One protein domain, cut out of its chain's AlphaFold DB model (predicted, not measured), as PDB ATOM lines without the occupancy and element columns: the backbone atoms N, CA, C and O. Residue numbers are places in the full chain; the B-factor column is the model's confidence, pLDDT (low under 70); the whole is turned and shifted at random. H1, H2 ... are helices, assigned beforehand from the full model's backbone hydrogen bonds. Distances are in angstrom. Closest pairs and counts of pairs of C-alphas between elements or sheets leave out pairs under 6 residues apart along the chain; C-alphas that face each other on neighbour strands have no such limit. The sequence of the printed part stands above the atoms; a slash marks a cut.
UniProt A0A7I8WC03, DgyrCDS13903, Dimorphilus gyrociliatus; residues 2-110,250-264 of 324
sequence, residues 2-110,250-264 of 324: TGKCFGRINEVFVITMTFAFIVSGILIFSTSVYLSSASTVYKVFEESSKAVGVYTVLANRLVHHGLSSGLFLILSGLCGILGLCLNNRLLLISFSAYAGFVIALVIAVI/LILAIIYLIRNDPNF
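Overview. This is residues 2 to 110 and 250 to 264 of the 324 residues of the protein "DgyrCDS13903" of Dimorphilus gyrociliatus (UniProt A0A7I8WC03). A long helical hairpin, H1 and H2, makes the length; near H1's start and H2's end, H3 and H4 pack on it, and residues 101 to 110 of H3 stick out. The printed part has 124 residues with four named helices, H1 to H4: all helix, an up-and-down bundle, each running against the one before. It is loose, radius of gyration of the C-alphas 19.9 A, spanning 69 by 28 by 22 A.

Along the chain. Find C-alpha 2 at (33.716, 18.489, -73.671); H1, residues 2 to 45, runs 65.7 A. H2 is residues 52 to 85, 48.9 A; H3 is 89 to 110, 31.5 A. H4, 250 to 260, runs 15.4 A to C-alpha 260 at (42.967, 13.894, -80.074).

Arrangement. H1 touches H2, closest C-alphas Gly 25 and Gly 70, 4.3 A, at a shallow tilt of 26 degrees, opposite ways. Residues 76 to 84 of H2 touch 89 to 95 of H3, closest C-alphas Gly 83 and Leu 92, 5.1 A. Residues 7 to 14 of H1 touch H4, closest C-alphas Asn 10 and Ala 253, 5.5 A. H3 touches H4, closest C-alphas Ser 96 and Ile 251, 5.6 A. Every O i to N i+4 pair is within hydrogen-bond range in H2, H3 and H4, and 37 of 40 in H1.

Size, cuts and confidence. Residues 111 to 249 are not printed; C-alphas 110 and 250 are 20.2 A apart. pLDDT is under 70 at residues 2 to 4 and 39 to 56.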
ATOM      1  N   THR A   2      34.320  18.349 -72.327       60.69
ATOM      2  CA  THR A   2      33.716  18.489 -73.671       60.69
ATOM      3  C   THR A   2      34.579  17.758 -74.707       60.69
ATOM      4  O   THR A   2      34.045  17.242 -75.691       60.69
ATOM      5  N   GLY A   3      35.817  17.408 -74.387       62.50
ATOM      6  CA  GLY A   3      36.726  16.722 -75.330       62.50
ATOM      7  C   GLY A   3      36.568  15.197 -75.264       62.50
ATOM      8  O   GLY A   3      36.666  14.526 -76.293       62.50
ATOM      9  N   LYS A   4      36.171  14.601 -74.120       69.88
ATOM     10  CA  LYS A   4      36.000  13.135 -73.969       69.88
ATOM     11  C   LYS A   4      34.664  12.672 -74.560       69.88
ATOM     12  O   LYS A   4      34.596  11.588 -75.142       69.88
ATOM     13  N   CYS A   5      33.597  13.628 -74.494       73.88
ATOM     14  CA  CYS A   5      32.281  13.299 -75.086       73.88
ATOM     15  C   CYS A   5      32.341  13.361 -76.617       73.88
ATOM     16  O   CYS A   5      31.766  12.500 -77.286       73.88
ATOM     17  N   PHE A   6      33.124  14.275 -77.137       74.88
ATOM     18  CA  PHE A   6      33.256  14.428 -78.605       74.88
ATOM     19  C   PHE A   6      34.121  13.301 -79.184       74.88
ATOM     20  O   PHE A   6      33.843  12.818 -80.283       74.88
ATOM     21  N   GLY A   7      34.995  12.749 -78.544       79.44
ATOM     22  CA  GLY A   7      35.807  11.575 -78.960       79.44
ATOM     23  C   GLY A   7      34.966  10.293 -78.987       79.44
ATOM     24  O   GLY A   7      35.081   9.503 -79.925       79.44
ATOM     25  N   ARG A   8      34.120  10.131 -78.015       85.88
ATOM     26  CA  ARG A   8      33.274   8.914 -77.965       85.88
ATOM     27  C   ARG A   8      32.228   8.914 -79.086       85.88
ATOM     28  O   ARG A   8      31.938   7.859 -79.652       85.88
ATOM     29  N   ILE A   9      31.781  10.111 -79.430       89.88
ATOM     30  CA  ILE A   9      30.775  10.186 -80.516       89.88
ATOM     31  C   ILE A   9      31.433   9.809 -81.849       89.88
ATOM     32  O   ILE A   9      30.830   9.088 -82.648       89.88
ATOM     33  N   ASN A  10      32.599  10.296 -82.123       90.81
ATOM     34  CA  ASN A  10      33.278   9.989 -83.399       90.81
ATOM     35  C   ASN A  10      33.679   8.508 -83.480       90.81
ATOM     36  O   ASN A  10      33.633   7.920 -84.562       90.81
ATOM     37  N   GLU A  11      34.001   7.974 -82.348       90.81
ATOM     38  CA  GLU A  11      34.293   6.519 -82.348       90.81
ATOM     39  C   GLU A  11      33.048   5.702 -82.706       90.81
ATOM     40  O   GLU A  11      33.135   4.776 -83.515       90.81
ATOM     41  N   VAL A  12      31.962   6.069 -82.047       92.00
ATOM     42  CA  VAL A  12      30.710   5.330 -82.327       92.00
ATOM     43  C   VAL A  12      30.306   5.534 -83.796       92.00
ATOM     44  O   VAL A  12      29.829   4.592 -84.435       92.00
ATOM     45  N   PHE A  13      30.514   6.721 -84.234       93.69
ATOM     46  CA  PHE A  13      30.145   7.007 -85.636       93.69
ATOM     47  C   PHE A  13      30.951   6.116 -86.592       93.69
ATOM     48  O   PHE A  13      30.376   5.526 -87.509       93.69
ATOM     49  N   VAL A  14      32.273   6.022 -86.411       93.25
ATOM     50  CA  VAL A  14      33.121   5.211 -87.316       93.25
ATOM     51  C   VAL A  14      32.721   3.736 -87.202       93.25
ATOM     52  O   VAL A  14      32.639   3.042 -88.219       93.25
ATOM     53  N   ILE A  15      32.393   3.323 -86.014       94.25
ATOM     54  CA  ILE A  15      32.012   1.905 -85.833       94.25
ATOM     55  C   ILE A  15      30.675   1.633 -86.541       94.25
ATOM     56  O   ILE A  15      30.538   0.613 -87.220       94.25
ATOM     57  N   THR A  16      29.783   2.586 -86.380       95.00
ATOM     58  CA  THR A  16      28.469   2.362 -87.017       95.00
ATOM     59  C   THR A  16      28.617   2.337 -88.544       95.00
ATOM     60  O   THR A  16      28.023   1.481 -89.201       95.00
ATOM     61  N   MET A  17      29.321   3.158 -89.099       93.06
ATOM     62  CA  MET A  17      29.447   3.212 -90.573       93.06
ATOM     63  C   MET A  17      30.191   1.974 -91.088       93.06
ATOM     64  O   MET A  17      29.811   1.421 -92.121       93.06
ATOM     65  N   THR A  18      31.232   1.566 -90.441       94.12
ATOM     66  CA  THR A  18      31.983   0.378 -90.904       94.12
ATOM     67  C   THR A  18      31.134  -0.892 -90.740       94.12
ATOM     68  O   THR A  18      31.240  -1.809 -91.559       94.12
ATOM     69  N   PHE A  19      30.379  -0.928 -89.684       95.31
ATOM     70  CA  PHE A  19      29.438  -2.058 -89.571       95.31
ATOM     71  C   PHE A  19      28.446  -2.069 -90.737       95.31
ATOM     72  O   PHE A  19      28.146  -3.136 -91.275       95.31
ATOM     73  N   ALA A  20      27.954  -0.869 -91.064       94.88
ATOM     74  CA  ALA A  20      27.042  -0.805 -92.227       94.88
ATOM     75  C   ALA A  20      27.750  -1.278 -93.506       94.88
ATOM     76  O   ALA A  20      27.131  -1.950 -94.336       94.88
ATOM     77  N   PHE A  21      29.036  -0.988 -93.656       94.81
ATOM     78  CA  PHE A  21      29.777  -1.461 -94.843       94.81
ATOM     79  C   PHE A  21      29.852  -2.988 -94.870       94.81
ATOM     80  O   PHE A  21      29.654  -3.592 -95.926       94.81
ATOM     81  N   ILE A  22      29.984  -3.522 -93.733       97.00
ATOM     82  CA  ILE A  22      30.136  -4.996 -93.697       97.00
ATOM     83  C   ILE A  22      28.790  -5.655 -94.016       97.00
ATOM     84  O   ILE A  22      28.738  -6.585 -94.824       97.00
ATOM     85  N   VAL A  23      27.746  -5.126 -93.364       97.62
ATOM     86  CA  VAL A  23      26.422  -5.729 -93.623       97.62
ATOM     87  C   VAL A  23      26.057  -5.571 -95.106       97.62
ATOM     88  O   VAL A  23      25.597  -6.533 -95.727       97.62
ATOM     89  N   SER A  24      26.279  -4.361 -95.627       95.75
ATOM     90  CA  SER A  24      25.973  -4.169 -97.063       95.75
ATOM     91  C   SER A  24      26.871  -5.062 -97.933       95.75
ATOM     92  O   SER A  24      26.394  -5.642 -98.911       95.75
ATOM     93  N   GLY A  25      28.098  -5.216 -97.544       97.31
ATOM     94  CA  GLY A  25      29.005  -6.082 -98.329       97.31
ATOM     95  C   GLY A  25      28.539  -7.543 -98.314       97.31
ATOM     96  O   GLY A  25      28.566  -8.202 -99.355       97.31
ATOM     97  N   ILE A  26      28.064  -8.065 -97.200       97.62
ATOM     98  CA  ILE A  26      27.617  -9.474 -97.119       97.62
ATOM     99  C   ILE A  26      26.355  -9.665 -97.968       97.62
ATOM    100  O   ILE A  26      26.239 -10.669 -98.674       97.62
ATOM    101  N   LEU A  27      25.478  -8.646 -97.883       97.50
ATOM    102  CA  LEU A  27      24.240  -8.776 -98.681       97.50
ATOM    103  C   LEU A  27      24.556  -8.789-100.179       97.50
ATOM    104  O   LEU A  27      24.004  -9.614-100.912       97.50
ATOM    105  N   ILE A  28      25.517  -7.886-100.565       96.25
ATOM    106  CA  ILE A  28      25.836  -7.814-102.009       96.25
ATOM    107  C   ILE A  28      26.592  -9.090-102.419       96.25
ATOM    108  O   ILE A  28      26.312  -9.654-103.479       96.25
ATOM    109  N   PHE A  29      27.492  -9.531-101.618       96.50
ATOM    110  CA  PHE A  29      28.277 -10.739-101.942       96.50
ATOM    111  C   PHE A  29      27.366 -11.969-102.006       96.50
ATOM    112  O   PHE A  29      27.479 -12.767-102.940       96.50
ATOM    113  N   SER A  30      26.478 -12.098-101.005       95.19
ATOM    114  CA  SER A  30      25.571 -13.259-100.999       95.19
ATOM    115  C   SER A  30      24.630 -13.249-102.207       95.19
ATOM    116  O   SER A  30      24.417 -14.294-102.825       95.19
ATOM    117  N   THR A  31      24.073 -12.013-102.479       93.50
ATOM    118  CA  THR A  31      23.171 -11.947-103.657       93.50
ATOM    119  C   THR A  31      23.948 -12.259-104.942       93.50
ATOM    120  O   THR A  31      23.420 -12.930-105.830       93.50
ATOM    121  N   SER A  32      25.185 -11.884-105.035       93.38
ATOM    122  CA  SER A  32      25.967 -12.129-106.265       93.38
ATOM    123  C   SER A  32      26.289 -13.624-106.409       93.38
ATOM    124  O   SER A  32      26.236 -14.157-107.520       93.38
ATOM    125  N   VAL A  33      26.552 -14.302-105.321       92.88
ATOM    126  CA  VAL A  33      26.822 -15.755-105.376       92.88
ATOM    127  C   VAL A  33      25.540 -16.507-105.760       92.88
ATOM    128  O   VAL A  33      25.594 -17.437-106.568       92.88
ATOM    129  N   TYR A  34      24.471 -16.009-105.115       91.44
ATOM    130  CA  TYR A  34      23.191 -16.659-105.460       91.44
ATOM    131  C   TYR A  34      22.882 -16.526-106.956       91.44
ATOM    132  O   TYR A  34      22.494 -17.510-107.589       91.44
ATOM    133  N   LEU A  35      23.110 -15.324-107.510       88.06
ATOM    134  CA  LEU A  35      22.781 -15.116-108.938       88.06
ATOM    135  C   LEU A  35      23.765 -15.881-109.827       88.06
ATOM    136  O   LEU A  35      23.394 -16.307-110.924       88.06
ATOM    137  N   SER A  36      24.982 -16.093-109.372       85.38
ATOM    138  CA  SER A  36      25.969 -16.830-110.191       85.38
ATOM    139  C   SER A  36      25.584 -18.311-110.297       85.38
ATOM    140  O   SER A  36      25.776 -18.919-111.352       85.38
ATOM    141  N   SER A  37      25.067 -18.847-109.209       82.56
ATOM    142  CA  SER A  37      24.666 -20.267-109.236       82.56
ATOM    143  C   SER A  37      23.401 -20.480-110.078       82.56
ATOM    144  O   SER A  37      23.261 -21.524-110.717       82.56
ATOM    145  N   ALA A  38      22.519 -19.470-110.113       76.62
ATOM    146  CA  ALA A  38      21.270 -19.575-110.903       76.62
ATOM    147  C   ALA A  38      21.562 -19.399-112.401       76.62
ATOM    148  O   ALA A  38      20.903 -20.029-113.232       76.62
ATOM    149  N   SER A  39      22.517 -18.495-112.690       68.38
ATOM    150  CA  SER A  39      22.833 -18.239-114.114       68.38
ATOM    151  C   SER A  39      23.508 -19.463-114.743       68.38
ATOM    152  O   SER A  39      23.360 -19.695-115.945       68.38
ATOM    153  N   THR A  40      24.294 -20.333-114.000       62.47
ATOM    154  CA  THR A  40      24.902 -21.578-114.516       62.47
ATOM    155  C   THR A  40      23.818 -22.598-114.897       62.47
ATOM    156  O   THR A  40      23.966 -23.306-115.894       62.47
ATOM    157  N   VAL A  41      22.712 -22.542-114.243       60.59
ATOM    158  CA  VAL A  41      21.608 -23.498-114.501       60.59
ATOM    159  C   VAL A  41      20.821 -23.054-115.742       60.59
ATOM    160  O   VAL A  41      20.428 -23.897-116.551       60.59
ATOM    161  N   TYR A  42      20.801 -21.706-115.961       60.31
ATOM    162  CA  TYR A  42      20.031 -21.201-117.119       60.31
ATOM    163  C   TYR A  42      20.868 -21.282-118.400       60.31
ATOM    164  O   TYR A  42      20.307 -21.386-119.494       60.31
ATOM    165  N   LYS A  43      22.188 -21.256-118.228       57.91
ATOM    166  CA  LYS A  43      23.093 -21.389-119.390       57.91
ATOM    167  C   LYS A  43      23.018 -22.804-119.974       57.91
ATOM    168  O   LYS A  43      23.203 -22.981-121.180       57.91
ATOM    169  N   VAL A  44      22.584 -23.860-119.163       59.16
ATOM    170  CA  VAL A  44      22.404 -25.259-119.610       59.16
ATOM    171  C   VAL A  44      21.094 -25.391-120.396       59.16
ATOM    172  O   VAL A  44      21.036 -26.147-121.368       59.16
ATOM    173  N   PHE A  45      20.149 -24.421-120.312       55.47
ATOM    174  CA  PHE A  45      18.846 -24.553-121.003       55.47
ATOM    175  C   PHE A  45      18.786 -23.591-122.189       55.47
ATOM    176  O   PHE A  45      17.854 -23.664-122.993       55.47
ATOM    177  N   GLU A  46      19.832 -22.785-122.548       54.59
ATOM    178  CA  GLU A  46      19.802 -21.635-123.474       54.59
ATOM    179  C   GLU A  46      20.497 -22.006-124.789       54.59
ATOM    180  O   GLU A  46      21.119 -21.158-125.432       54.59
ATOM    181  N   GLU A  47      20.789 -23.286-125.064       49.84
ATOM    182  CA  GLU A  47      21.277 -23.657-126.413       49.84
ATOM    183  C   GLU A  47      20.190 -23.448-127.471       49.84
ATOM    184  O   GLU A  47      20.488 -23.456-128.667       49.84
ATOM    185  N   SER A  48      19.114 -22.535-127.286       51.00
ATOM    186  CA  SER A  48      18.187 -22.415-128.433       51.00
ATOM    187  C   SER A  48      17.882 -20.939-128.697       51.00
ATOM    188  O   SER A  48      17.354 -20.603-129.758       51.00
ATOM    189  N   SER A  49      18.720 -19.865-128.330       52.56
ATOM    190  CA  SER A  49      18.358 -18.520-128.850       52.56
ATOM    191  C   SER A  49      19.576 -17.599-128.751       52.56
ATOM    192  O   SER A  49      20.328 -17.633-127.773       52.56
ATOM    193  N   LYS A  50      20.342 -17.210-129.707       49.47
ATOM    194  CA  LYS A  50      21.470 -16.284-129.981       49.47
ATOM    195  C   LYS A  50      21.207 -14.894-129.392       49.47
ATOM    196  O   LYS A  50      22.156 -14.183-129.056       49.47
ATOM    197  N   ALA A  51      20.006 -14.492-128.825       47.59
ATOM    198  CA  ALA A  51      19.642 -13.220-128.153       47.59
ATOM    199  C   ALA A  51      19.739 -13.354-126.636       47.59
ATOM    200  O   ALA A  51      19.905 -12.351-125.938       47.59
ATOM    201  N   VAL A  52      20.053 -14.517-126.164       56.16
ATOM    202  CA  VAL A  52      20.385 -14.837-124.762       56.16
ATOM    203  C   VAL A  52      21.889 -14.618-124.544       56.16
ATOM    204  O   VAL A  52      22.320 -14.397-123.409       56.16
ATOM    205  N   GLY A  53      22.606 -14.250-125.557       56.28
ATOM    206  CA  GLY A  53      24.075 -14.198-125.378       56.28
ATOM    207  C   GLY A  53      24.540 -12.833-124.859       56.28
ATOM    208  O   GLY A  53      25.412 -12.769-123.990       56.28
ATOM    209  N   VAL A  54      23.822 -11.658-125.265       58.19
ATOM    210  CA  VAL A  54      24.268 -10.317-124.810       58.19
ATOM    211  C   VAL A  54      23.755 -10.070-123.382       58.19
ATOM    212  O   VAL A  54      24.498  -9.550-122.547       58.19
ATOM    213  N   TYR A  55      22.559 -10.499-122.987       62.41
ATOM    214  CA  TYR A  55      22.049 -10.347-121.604       62.41
ATOM    215  C   TYR A  55      22.790 -11.283-120.644       62.41
ATOM    216  O   TYR A  55      23.040 -10.909-119.495       62.41
ATOM    217  N   THR A  56      23.159 -12.341-121.201       65.88
ATOM    218  CA  THR A  56      23.903 -13.294-120.338       65.88
ATOM    219  C   THR A  56      25.341 -12.807-120.120       65.88
ATOM    220  O   THR A  56      25.869 -12.939-119.015       65.88
ATOM    221  N   VAL A  57      25.821 -12.139-121.211       70.12
ATOM    222  CA  VAL A  57      27.206 -11.645-121.028       70.12
ATOM    223  C   VAL A  57      27.186 -10.441-120.075       70.12
ATOM    224  O   VAL A  57      28.044 -10.343-119.194       70.12
ATOM    225  N   LEU A  58      26.158  -9.547-120.241       70.06
ATOM    226  CA  LEU A  58      26.079  -8.379-119.335       70.06
ATOM    227  C   LEU A  58      25.725  -8.816-117.911       70.06
ATOM    228  O   LEU A  58      26.267  -8.263-116.951       70.06
ATOM    229  N   ALA A  59      24.905  -9.779-117.830       77.19
ATOM    230  CA  ALA A  59      24.503 -10.263-116.492       77.19
ATOM    231  C   ALA A  59      25.686 -10.967-115.807       77.19
ATOM    232  O   ALA A  59      25.878 -10.811-114.599       77.19
ATOM    233  N   ASN A  60      26.450 -11.650-116.595       80.12
ATOM    234  CA  ASN A  60      27.621 -12.325-115.995       80.12
ATOM    235  C   ASN A  60      28.677 -11.299-115.564       80.12
ATOM    236  O   ASN A  60      29.301 -11.470-114.514       80.12
ATOM    237  N   ARG A  61      28.794 -10.261-116.361       85.06
ATOM    238  CA  ARG A  61      29.748  -9.210-115.946       85.06
ATOM    239  C   ARG A  61      29.268  -8.487-114.684       85.06
ATOM    240  O   ARG A  61      30.082  -8.168-113.814       85.06
ATOM    241  N   LEU A  62      27.970  -8.309-114.558       86.38
ATOM    242  CA  LEU A  62      27.460  -7.602-113.361       86.38
ATOM    243  C   LEU A  62      27.619  -8.480-112.116       86.38
ATOM    244  O   LEU A  62      27.875  -7.958-111.029       86.38
ATOM    245  N   VAL A  63      27.494  -9.781-112.346       88.69
ATOM    246  CA  VAL A  63      27.624 -10.683-111.183       88.69
ATOM    247  C   VAL A  63      29.077 -10.668-110.687       88.69
ATOM    248  O   VAL A  63      29.310 -10.626-109.477       88.69
ATOM    249  N   HIS A  64      29.985 -10.670-111.656       88.94
ATOM    250  CA  HIS A  64      31.400 -10.666-111.232       88.94
ATOM    251  C   HIS A  64      31.762  -9.350-110.531       88.94
ATOM    252  O   HIS A  64      32.500  -9.368-109.544       88.94
ATOM    253  N   HIS A  65      31.257  -8.261-111.104       90.62
ATOM    254  CA  HIS A  65      31.504  -6.982-110.409       90.62
ATOM    255  C   HIS A  65      30.902  -6.982-108.999       90.62
ATOM    256  O   HIS A  65      31.515  -6.445-108.075       90.62
ATOM    257  N   GLY A  66      29.735  -7.482-108.795       92.69
ATOM    258  CA  GLY A  66      29.094  -7.560-107.469       92.69
ATOM    259  C   GLY A  66      29.910  -8.416-106.485       92.69
ATOM    260  O   GLY A  66      30.021  -8.065-105.309       92.69
ATOM    261  N   LEU A  67      30.530  -9.404-106.972       94.50
ATOM    262  CA  LEU A  67      31.327 -10.272-106.084       94.50
ATOM    263  C   LEU A  67      32.577  -9.539-105.587       94.50
ATOM    264  O   LEU A  67      32.874  -9.579-104.392       94.50
ATOM    265  N   SER A  68      33.204  -8.848-106.596       94.56
ATOM    266  CA  SER A  68      34.419  -8.111-106.202       94.56
ATOM    267  C   SER A  68      34.087  -6.932-105.281       94.56
ATOM    268  O   SER A  68      34.754  -6.749-104.259       94.56
ATOM    269  N   SER A  69      33.084  -6.176-105.577       93.94
ATOM    270  CA  SER A  69      32.760  -5.003-104.741       93.94
ATOM    271  C   SER A  69      32.246  -5.423-103.356       93.94
ATOM    272  O   SER A  69      32.572  -4.772-102.361       93.94
ATOM    273  N   GLY A  70      31.505  -6.529-103.302       96.38
ATOM    274  CA  GLY A  70      31.019  -7.012-101.983       96.38
ATOM    275  C   GLY A  70      32.181  -7.441-101.077       96.38
ATOM    276  O   GLY A  70      32.203  -7.088 -99.896       96.38
ATOM    277  N   LEU A  71      33.044  -8.204-101.627       96.50
ATOM    278  CA  LEU A  71      34.203  -8.648-100.821       96.50
ATOM    279  C   LEU A  71      35.052  -7.444-100.387       96.50
ATOM    280  O   LEU A  71      35.515  -7.401 -99.245       96.50
ATOM    281  N   PHE A  72      35.215  -6.613-101.283       94.81
ATOM    282  CA  PHE A  72      35.995  -5.403-100.961       94.81
ATOM    283  C   PHE A  72      35.341  -4.608 -99.827       94.81
ATOM    284  O   PHE A  72      36.042  -4.142 -98.926       94.81
ATOM    285  N   LEU A  73      34.035  -4.437 -99.796       95.25
ATOM    286  CA  LEU A  73      33.348  -3.673 -98.729       95.25
ATOM    287  C   LEU A  73      33.495  -4.380 -97.376       95.25
ATOM    288  O   LEU A  73      33.678  -3.713 -96.354       95.25
ATOM    289  N   ILE A  74      33.506  -5.691 -97.406       96.94
ATOM    290  CA  ILE A  74      33.635  -6.447 -96.141       96.94
ATOM    291  C   ILE A  74      35.051  -6.261 -95.580       96.94
ATOM    292  O   ILE A  74      35.206  -5.980 -94.390       96.94
ATOM    293  N   LEU A  75      36.016  -6.355 -96.486       95.25
ATOM    294  CA  LEU A  75      37.407  -6.217 -96.002       95.25
ATOM    295  C   LEU A  75      37.669  -4.786 -95.524       95.25
ATOM    296  O   LEU A  75      38.349  -4.595 -94.514       95.25
ATOM    297  N   SER A  76      37.153  -3.891 -96.304       92.62
ATOM    298  CA  SER A  76      37.318  -2.491 -95.872       92.62
ATOM    299  C   SER A  76      36.641  -2.232 -94.521       92.62
ATOM    300  O   SER A  76      37.209  -1.537 -93.676       92.62
ATOM    301  N   GLY A  77      35.475  -2.761 -94.324       93.75
ATOM    302  CA  GLY A  77      34.784  -2.586 -93.031       93.75
ATOM    303  C   GLY A  77      35.555  -3.255 -91.884       93.75
ATOM    304  O   GLY A  77      35.670  -2.674 -90.803       93.75
ATOM    305  N   LEU A  78      36.133  -4.433 -92.129       93.88
ATOM    306  CA  LEU A  78      36.885  -5.134 -91.066       93.88
ATOM    307  C   LEU A  78      38.147  -4.347 -90.704       93.88
ATOM    308  O   LEU A  78      38.503  -4.275 -89.525       93.88
ATOM    309  N   CYS A  79      38.757  -3.805 -91.766       92.44
ATOM    310  CA  CYS A  79      39.941  -2.974 -91.496       92.44
ATOM    311  C   CYS A  79      39.582  -1.753 -90.638       92.44
ATOM    312  O   CYS A  79      40.356  -1.378 -89.754       92.44
ATOM    313  N   GLY A  80      38.429  -1.176 -90.906       91.25
ATOM    314  CA  GLY A  80      37.987  -0.014 -90.098       91.25
ATOM    315  C   GLY A  80      37.755  -0.390 -88.629       91.25
ATOM    316  O   GLY A  80      38.228   0.315 -87.735       91.25
ATOM    317  N   ILE A  81      37.119  -1.513 -88.382       92.25
ATOM    318  CA  ILE A  81      36.792  -1.896 -86.987       92.25
ATOM    319  C   ILE A  81      38.073  -2.363 -86.281       92.25
ATOM    320  O   ILE A  81      38.297  -2.010 -85.122       92.25
ATOM    321  N   LEU A  82      38.876  -3.181 -87.049       92.31
ATOM    322  CA  LEU A  82      40.130  -3.660 -86.434       92.31
ATOM    323  C   LEU A  82      41.067  -2.483 -86.133       92.31
ATOM    324  O   LEU A  82      41.793  -2.519 -85.137       92.31
ATOM    325  N   GLY A  83      41.007  -1.501 -87.031       89.50
ATOM    326  CA  GLY A  83      41.843  -0.300 -86.779       89.50
ATOM    327  C   GLY A  83      41.460   0.393 -85.477       89.50
ATOM    328  O   GLY A  83      42.341   0.823 -84.731       89.50
ATOM    329  N   LEU A  84      40.201   0.356 -85.162       89.88
ATOM    330  CA  LEU A  84      39.772   1.021 -83.911       89.88
ATOM    331  C   LEU A  84      40.023   0.119 -82.702       89.88
ATOM    332  O   LEU A  84      40.456   0.606 -81.656       89.88
ATOM    333  N   CYS A  85      39.766  -1.228 -82.866       87.38
ATOM    334  CA  CYS A  85      39.840  -2.142 -81.711       87.38
ATOM    335  C   CYS A  85      41.300  -2.361 -81.301       87.38
ATOM    336  O   CYS A  85      41.589  -2.476 -80.109       87.38
ATOM    337  N   LEU A  86      42.129  -2.300 -82.428       86.75
ATOM    338  CA  LEU A  86      43.539  -2.625 -82.121       86.75
ATOM    339  C   LEU A  86      44.316  -1.334 -81.874       86.75
ATOM    340  O   LEU A  86      45.526  -1.377 -81.636       86.75
ATOM    341  N   ASN A  87      43.544  -0.230 -81.812       86.94
ATOM    342  CA  ASN A  87      44.195   1.087 -81.659       86.94
ATOM    343  C   ASN A  87      45.449   1.214 -82.528       86.94
ATOM    344  O   ASN A  87      46.490   1.683 -82.064       86.94
ATOM    345  N   ASN A  88      45.339   0.619 -83.815       86.69
ATOM    346  CA  ASN A  88      46.466   0.679 -84.769       86.69
ATOM    347  C   ASN A  88      46.311   1.886 -85.708       86.69
ATOM    348  O   ASN A  88      45.462   1.895 -86.601       86.69
ATOM    349  N   ARG A  89      47.242   2.815 -85.585       87.69
ATOM    350  CA  ARG A  89      47.154   4.088 -86.341       87.69
ATOM    351  C   ARG A  89      47.407   3.846 -87.834       87.69
ATOM    352  O   ARG A  89      46.741   4.456 -88.674       87.69
ATOM    353  N   LEU A  90      48.271   3.023 -88.068       87.88
ATOM    354  CA  LEU A  90      48.596   2.774 -89.486       87.88
ATOM    355  C   LEU A  90      47.387   2.197 -90.238       87.88
ATOM    356  O   LEU A  90      47.121   2.604 -91.371       87.88
ATOM    357  N   LEU A  91      46.694   1.302 -89.562       88.62
ATOM    358  CA  LEU A  91      45.509   0.709 -90.213       88.62
ATOM    359  C   LEU A  91      44.414   1.762 -90.435       88.62
ATOM    360  O   LEU A  91      43.774   1.767 -91.490       88.62
ATOM    361  N   LEU A  92      44.250   2.646 -89.479       90.19
ATOM    362  CA  LEU A  92      43.227   3.703 -89.623       90.19
ATOM    363  C   LEU A  92      43.651   4.732 -90.680       90.19
ATOM    364  O   LEU A  92      42.809   5.209 -91.443       90.19
ATOM    365  N   ILE A  93      45.018   5.010 -90.811       91.00
ATOM    366  CA  ILE A  93      45.492   5.965 -91.838       91.00
ATOM    367  C   ILE A  93      45.324   5.321 -93.221       91.00
ATOM    368  O   ILE A  93      44.908   5.997 -94.165       91.00
ATOM    369  N   SER A  94      45.707   4.068 -93.284       90.69
ATOM    370  CA  SER A  94      45.502   3.377 -94.570       90.69
ATOM    371  C   SER A  94      44.025   3.365 -94.975       90.69
ATOM    372  O   SER A  94      43.711   3.584 -96.147       90.69
ATOM    373  N   PHE A  95      43.164   3.069 -94.018       92.44
ATOM    374  CA  PHE A  95      41.722   3.095 -94.325       92.44
ATOM    375  C   PHE A  95      41.284   4.489 -94.790       92.44
ATOM    376  O   PHE A  95      40.528   4.602 -95.756       92.44
ATOM    377  N   SER A  96      41.782   5.529 -94.086       93.88
ATOM    378  CA  SER A  96      41.409   6.904 -94.490       93.88
ATOM    379  C   SER A  96      41.982   7.230 -95.877       93.88
ATOM    380  O   SER A  96      41.323   7.909 -96.667       93.88
ATOM    381  N   ALA A  97      43.202   6.794 -96.164       93.69
ATOM    382  CA  ALA A  97      43.773   7.056 -97.498       93.69
ATOM    383  C   ALA A  97      42.925   6.376 -98.583       93.69
ATOM    384  O   ALA A  97      42.685   6.973 -99.635       93.69
ATOM    385  N   TYR A  98      42.547   5.205 -98.345       92.25
ATOM    386  CA  TYR A  98      41.669   4.519 -99.307       92.25
ATOM    387  C   TYR A  98      40.342   5.268 -99.489       92.25
ATOM    388  O   TYR A  98      39.884   5.436-100.621       92.25
ATOM    389  N   ALA A  99      39.703   5.625 -98.397       93.62
ATOM    390  CA  ALA A  99      38.449   6.408 -98.523       93.62
ATOM    391  C   ALA A  99      38.674   7.695 -99.326       93.62
ATOM    392  O   ALA A  99      37.798   8.097-100.097       93.62
ATOM    393  N   GLY A 100      39.870   8.297 -99.150       95.62
ATOM    394  CA  GLY A 100      40.199   9.490 -99.975       95.62
ATOM    395  C   GLY A 100      40.283   9.137-101.462       95.62
ATOM    396  O   GLY A 100      39.811   9.906-102.302       95.62
ATOM    397  N   PHE A 101      40.938   8.070-101.726       94.88
ATOM    398  CA  PHE A 101      41.008   7.617-103.126       94.88
ATOM    399  C   PHE A 101      39.609   7.398-103.711       94.88
ATOM    400  O   PHE A 101      39.352   7.801-104.847       94.88
ATOM    401  N   VAL A 102      38.692   6.855-103.009       93.69
ATOM    402  CA  VAL A 102      37.310   6.651-103.495       93.69
ATOM    403  C   VAL A 102      36.635   8.004-103.751       93.69
ATOM    404  O   VAL A 102      35.912   8.151-104.739       93.69
ATOM    405  N   ILE A 103      36.921   8.957-102.903       96.06
ATOM    406  CA  ILE A 103      36.333  10.294-103.149       96.06
ATOM    407  C   ILE A 103      36.828  10.834-104.497       96.06
ATOM    408  O   ILE A 103      36.035  11.383-105.265       96.06
ATOM    409  N   ALA A 104      38.097  10.654-104.764       96.12
ATOM    410  CA  ALA A 104      38.618  11.142-106.059       96.12
ATOM    411  C   ALA A 104      37.913  10.451-107.234       96.12
ATOM    412  O   ALA A 104      37.576  11.111-108.220       96.12
ATOM    413  N   LEU A 105      37.667   9.156-107.061       94.50
ATOM    414  CA  LEU A 105      36.976   8.437-108.154       94.50
ATOM    415  C   LEU A 105      35.534   8.922-108.315       94.50
ATOM    416  O   LEU A 105      35.059   9.061-109.445       94.50
ATOM    417  N   VAL A 106      34.922   9.181-107.186       94.31
ATOM    418  CA  VAL A 106      33.510   9.618-107.290       94.31
ATOM    419  C   VAL A 106      33.452  10.983-107.989       94.31
ATOM    420  O   VAL A 106      32.606  11.189-108.862       94.31
ATOM    421  N   ILE A 107      34.375  11.810-107.625       95.19
ATOM    422  CA  ILE A 107      34.357  13.152-108.247       95.19
ATOM    423  C   ILE A 107      34.656  13.010-109.746       95.19
ATOM    424  O   ILE A 107      34.028  13.688-110.562       95.19
ATOM    425  N   ALA A 108      35.567  12.148-110.055       94.62
ATOM    426  CA  ALA A 108      35.887  11.944-111.482       94.62
ATOM    427  C   ALA A 108      34.654  11.464-112.261       94.62
ATOM    428  O   ALA A 108      34.404  11.947-113.369       94.62
ATOM    429  N   VAL A 109      33.927  10.554-111.686       92.12
ATOM    430  CA  VAL A 109      32.728  10.031-112.373       92.12
ATOM    431  C   VAL A 109      31.685  11.146-112.537       92.12
ATOM    432  O   VAL A 109      31.082  11.270-113.606       92.12
ATOM    433  N   ILE A 110      31.498  11.916-111.475       91.69
ATOM    434  CA  ILE A 110      30.475  12.984-111.569       91.69
ATOM    435  C   ILE A 110      30.879  13.976-112.667       91.69
ATOM    436  O   ILE A 110      30.035  14.370-113.477       91.69
ATOM    437  N   LEU A 250      33.509  10.703 -92.539       95.31
ATOM    438  CA  LEU A 250      34.239   9.541 -91.983       95.31
ATOM    439  C   LEU A 250      35.734   9.844 -91.884       95.31
ATOM    440  O   LEU A 250      36.345   9.567 -90.849       95.31
ATOM    441  N   ILE A 251      36.235  10.460 -92.878       95.62
ATOM    442  CA  ILE A 251      37.682  10.762 -92.853       95.62
ATOM    443  C   ILE A 251      37.975  11.784 -91.749       95.62
ATOM    444  O   ILE A 251      38.955  11.631 -91.017       95.62
ATOM    445  N   LEU A 252      37.114  12.801 -91.674       95.50
ATOM    446  CA  LEU A 252      37.350  13.824 -90.633       95.50
ATOM    447  C   LEU A 252      37.241  13.212 -89.233       95.50
ATOM    448  O   LEU A 252      38.010  13.584 -88.343       95.50
ATOM    449  N   ALA A 253      36.340  12.296 -89.086       94.50
ATOM    450  CA  ALA A 253      36.194  11.654 -87.762       94.50
ATOM    451  C   ALA A 253      37.455  10.845 -87.409       94.50
ATOM    452  O   ALA A 253      37.905  10.880 -86.261       94.50
ATOM    453  N   ILE A 254      37.971  10.205 -88.405       93.38
ATOM    454  CA  ILE A 254      39.167   9.377 -88.125       93.38
ATOM    455  C   ILE A 254      40.355  10.295 -87.804       93.38
ATOM    456  O   ILE A 254      41.112  10.015 -86.871       93.38
ATOM    457  N   ILE A 255      40.526  11.359 -88.598       93.38
ATOM    458  CA  ILE A 255      41.628  12.306 -88.330       93.38
ATOM    459  C   ILE A 255      41.471  12.915 -86.930       93.38
ATOM    460  O   ILE A 255      42.463  13.055 -86.210       93.38
ATOM    461  N   TYR A 256      40.236  13.251 -86.601       92.50
ATOM    462  CA  TYR A 256      40.005  13.796 -85.245       92.50
ATOM    463  C   TYR A 256      40.420  12.788 -84.168       92.50
ATOM    464  O   TYR A 256      41.056  13.171 -83.183       92.50
ATOM    465  N   LEU A 257      40.090  11.473 -84.396       90.75
ATOM    466  CA  LEU A 257      40.411  10.443 -83.379       90.75
ATOM    467  C   LEU A 257      41.924  10.237 -83.279       90.75
ATOM    468  O   LEU A 257      42.446  10.071 -82.174       90.75
ATOM    469  N   ILE A 258      42.569  10.312 -84.447       89.69
ATOM    470  CA  ILE A 258      44.023  10.054 -84.412       89.69
ATOM    471  C   ILE A 258      44.723  11.218 -83.701       89.69
ATOM    472  O   ILE A 258      45.677  10.994 -82.951       89.69
ATOM    473  N   ARG A 259      44.235  12.432 -83.835       89.44
ATOM    474  CA  ARG A 259      44.938  13.605 -83.273       89.44
ATOM    475  C   ARG A 259      44.617  13.775 -81.784       89.44
ATOM    476  O   ARG A 259      45.497  14.156 -81.009       89.44
ATOM    477  N   ASN A 260      43.398  13.431 -81.414       87.12
ATOM    478  CA  ASN A 260      42.967  13.894 -80.074       87.12
ATOM    479  C   ASN A 260      42.884  12.709 -79.108       87.12
ATOM    480  O   ASN A 260      42.864  12.911 -77.892       87.12
ATOM    481  N   ASP A 261      42.859  11.479 -79.608       80.38
ATOM    482  CA  ASP A 261      42.719  10.337 -78.685       80.38
ATOM    483  C   ASP A 261      44.122   9.849 -78.274       80.38
ATOM    484  O   ASP A 261      44.961   9.532 -79.120       80.38
ATOM    485  N   PRO A 262      44.341   9.948 -76.943       74.81
ATOM    486  CA  PRO A 262      45.654   9.568 -76.400       74.81
ATOM    487  C   PRO A 262      45.977   8.088 -76.677       74.81
ATOM    488  O   PRO A 262      47.148   7.701 -76.630       74.81
ATOM    489  N   ASN A 263      44.932   7.302 -76.888       73.62
ATOM    490  CA  ASN A 263      45.124   5.862 -77.146       73.62
ATOM    491  C   ASN A 263      45.867   5.606 -78.460       73.62
ATOM    492  O   ASN A 263      46.499   4.559 -78.612       73.62
ATOM    493  N   PHE A 264      45.922   6.731 -79.276       73.19
ATOM    494  CA  PHE A 264      46.519   6.509 -80.611       73.19
ATOM    495  C   PHE A 264      47.864   7.231 -80.694       73.19
ATOM    496  O   PHE A 264      48.546   7.150 -81.718       73.19
TER     497      PHE A 264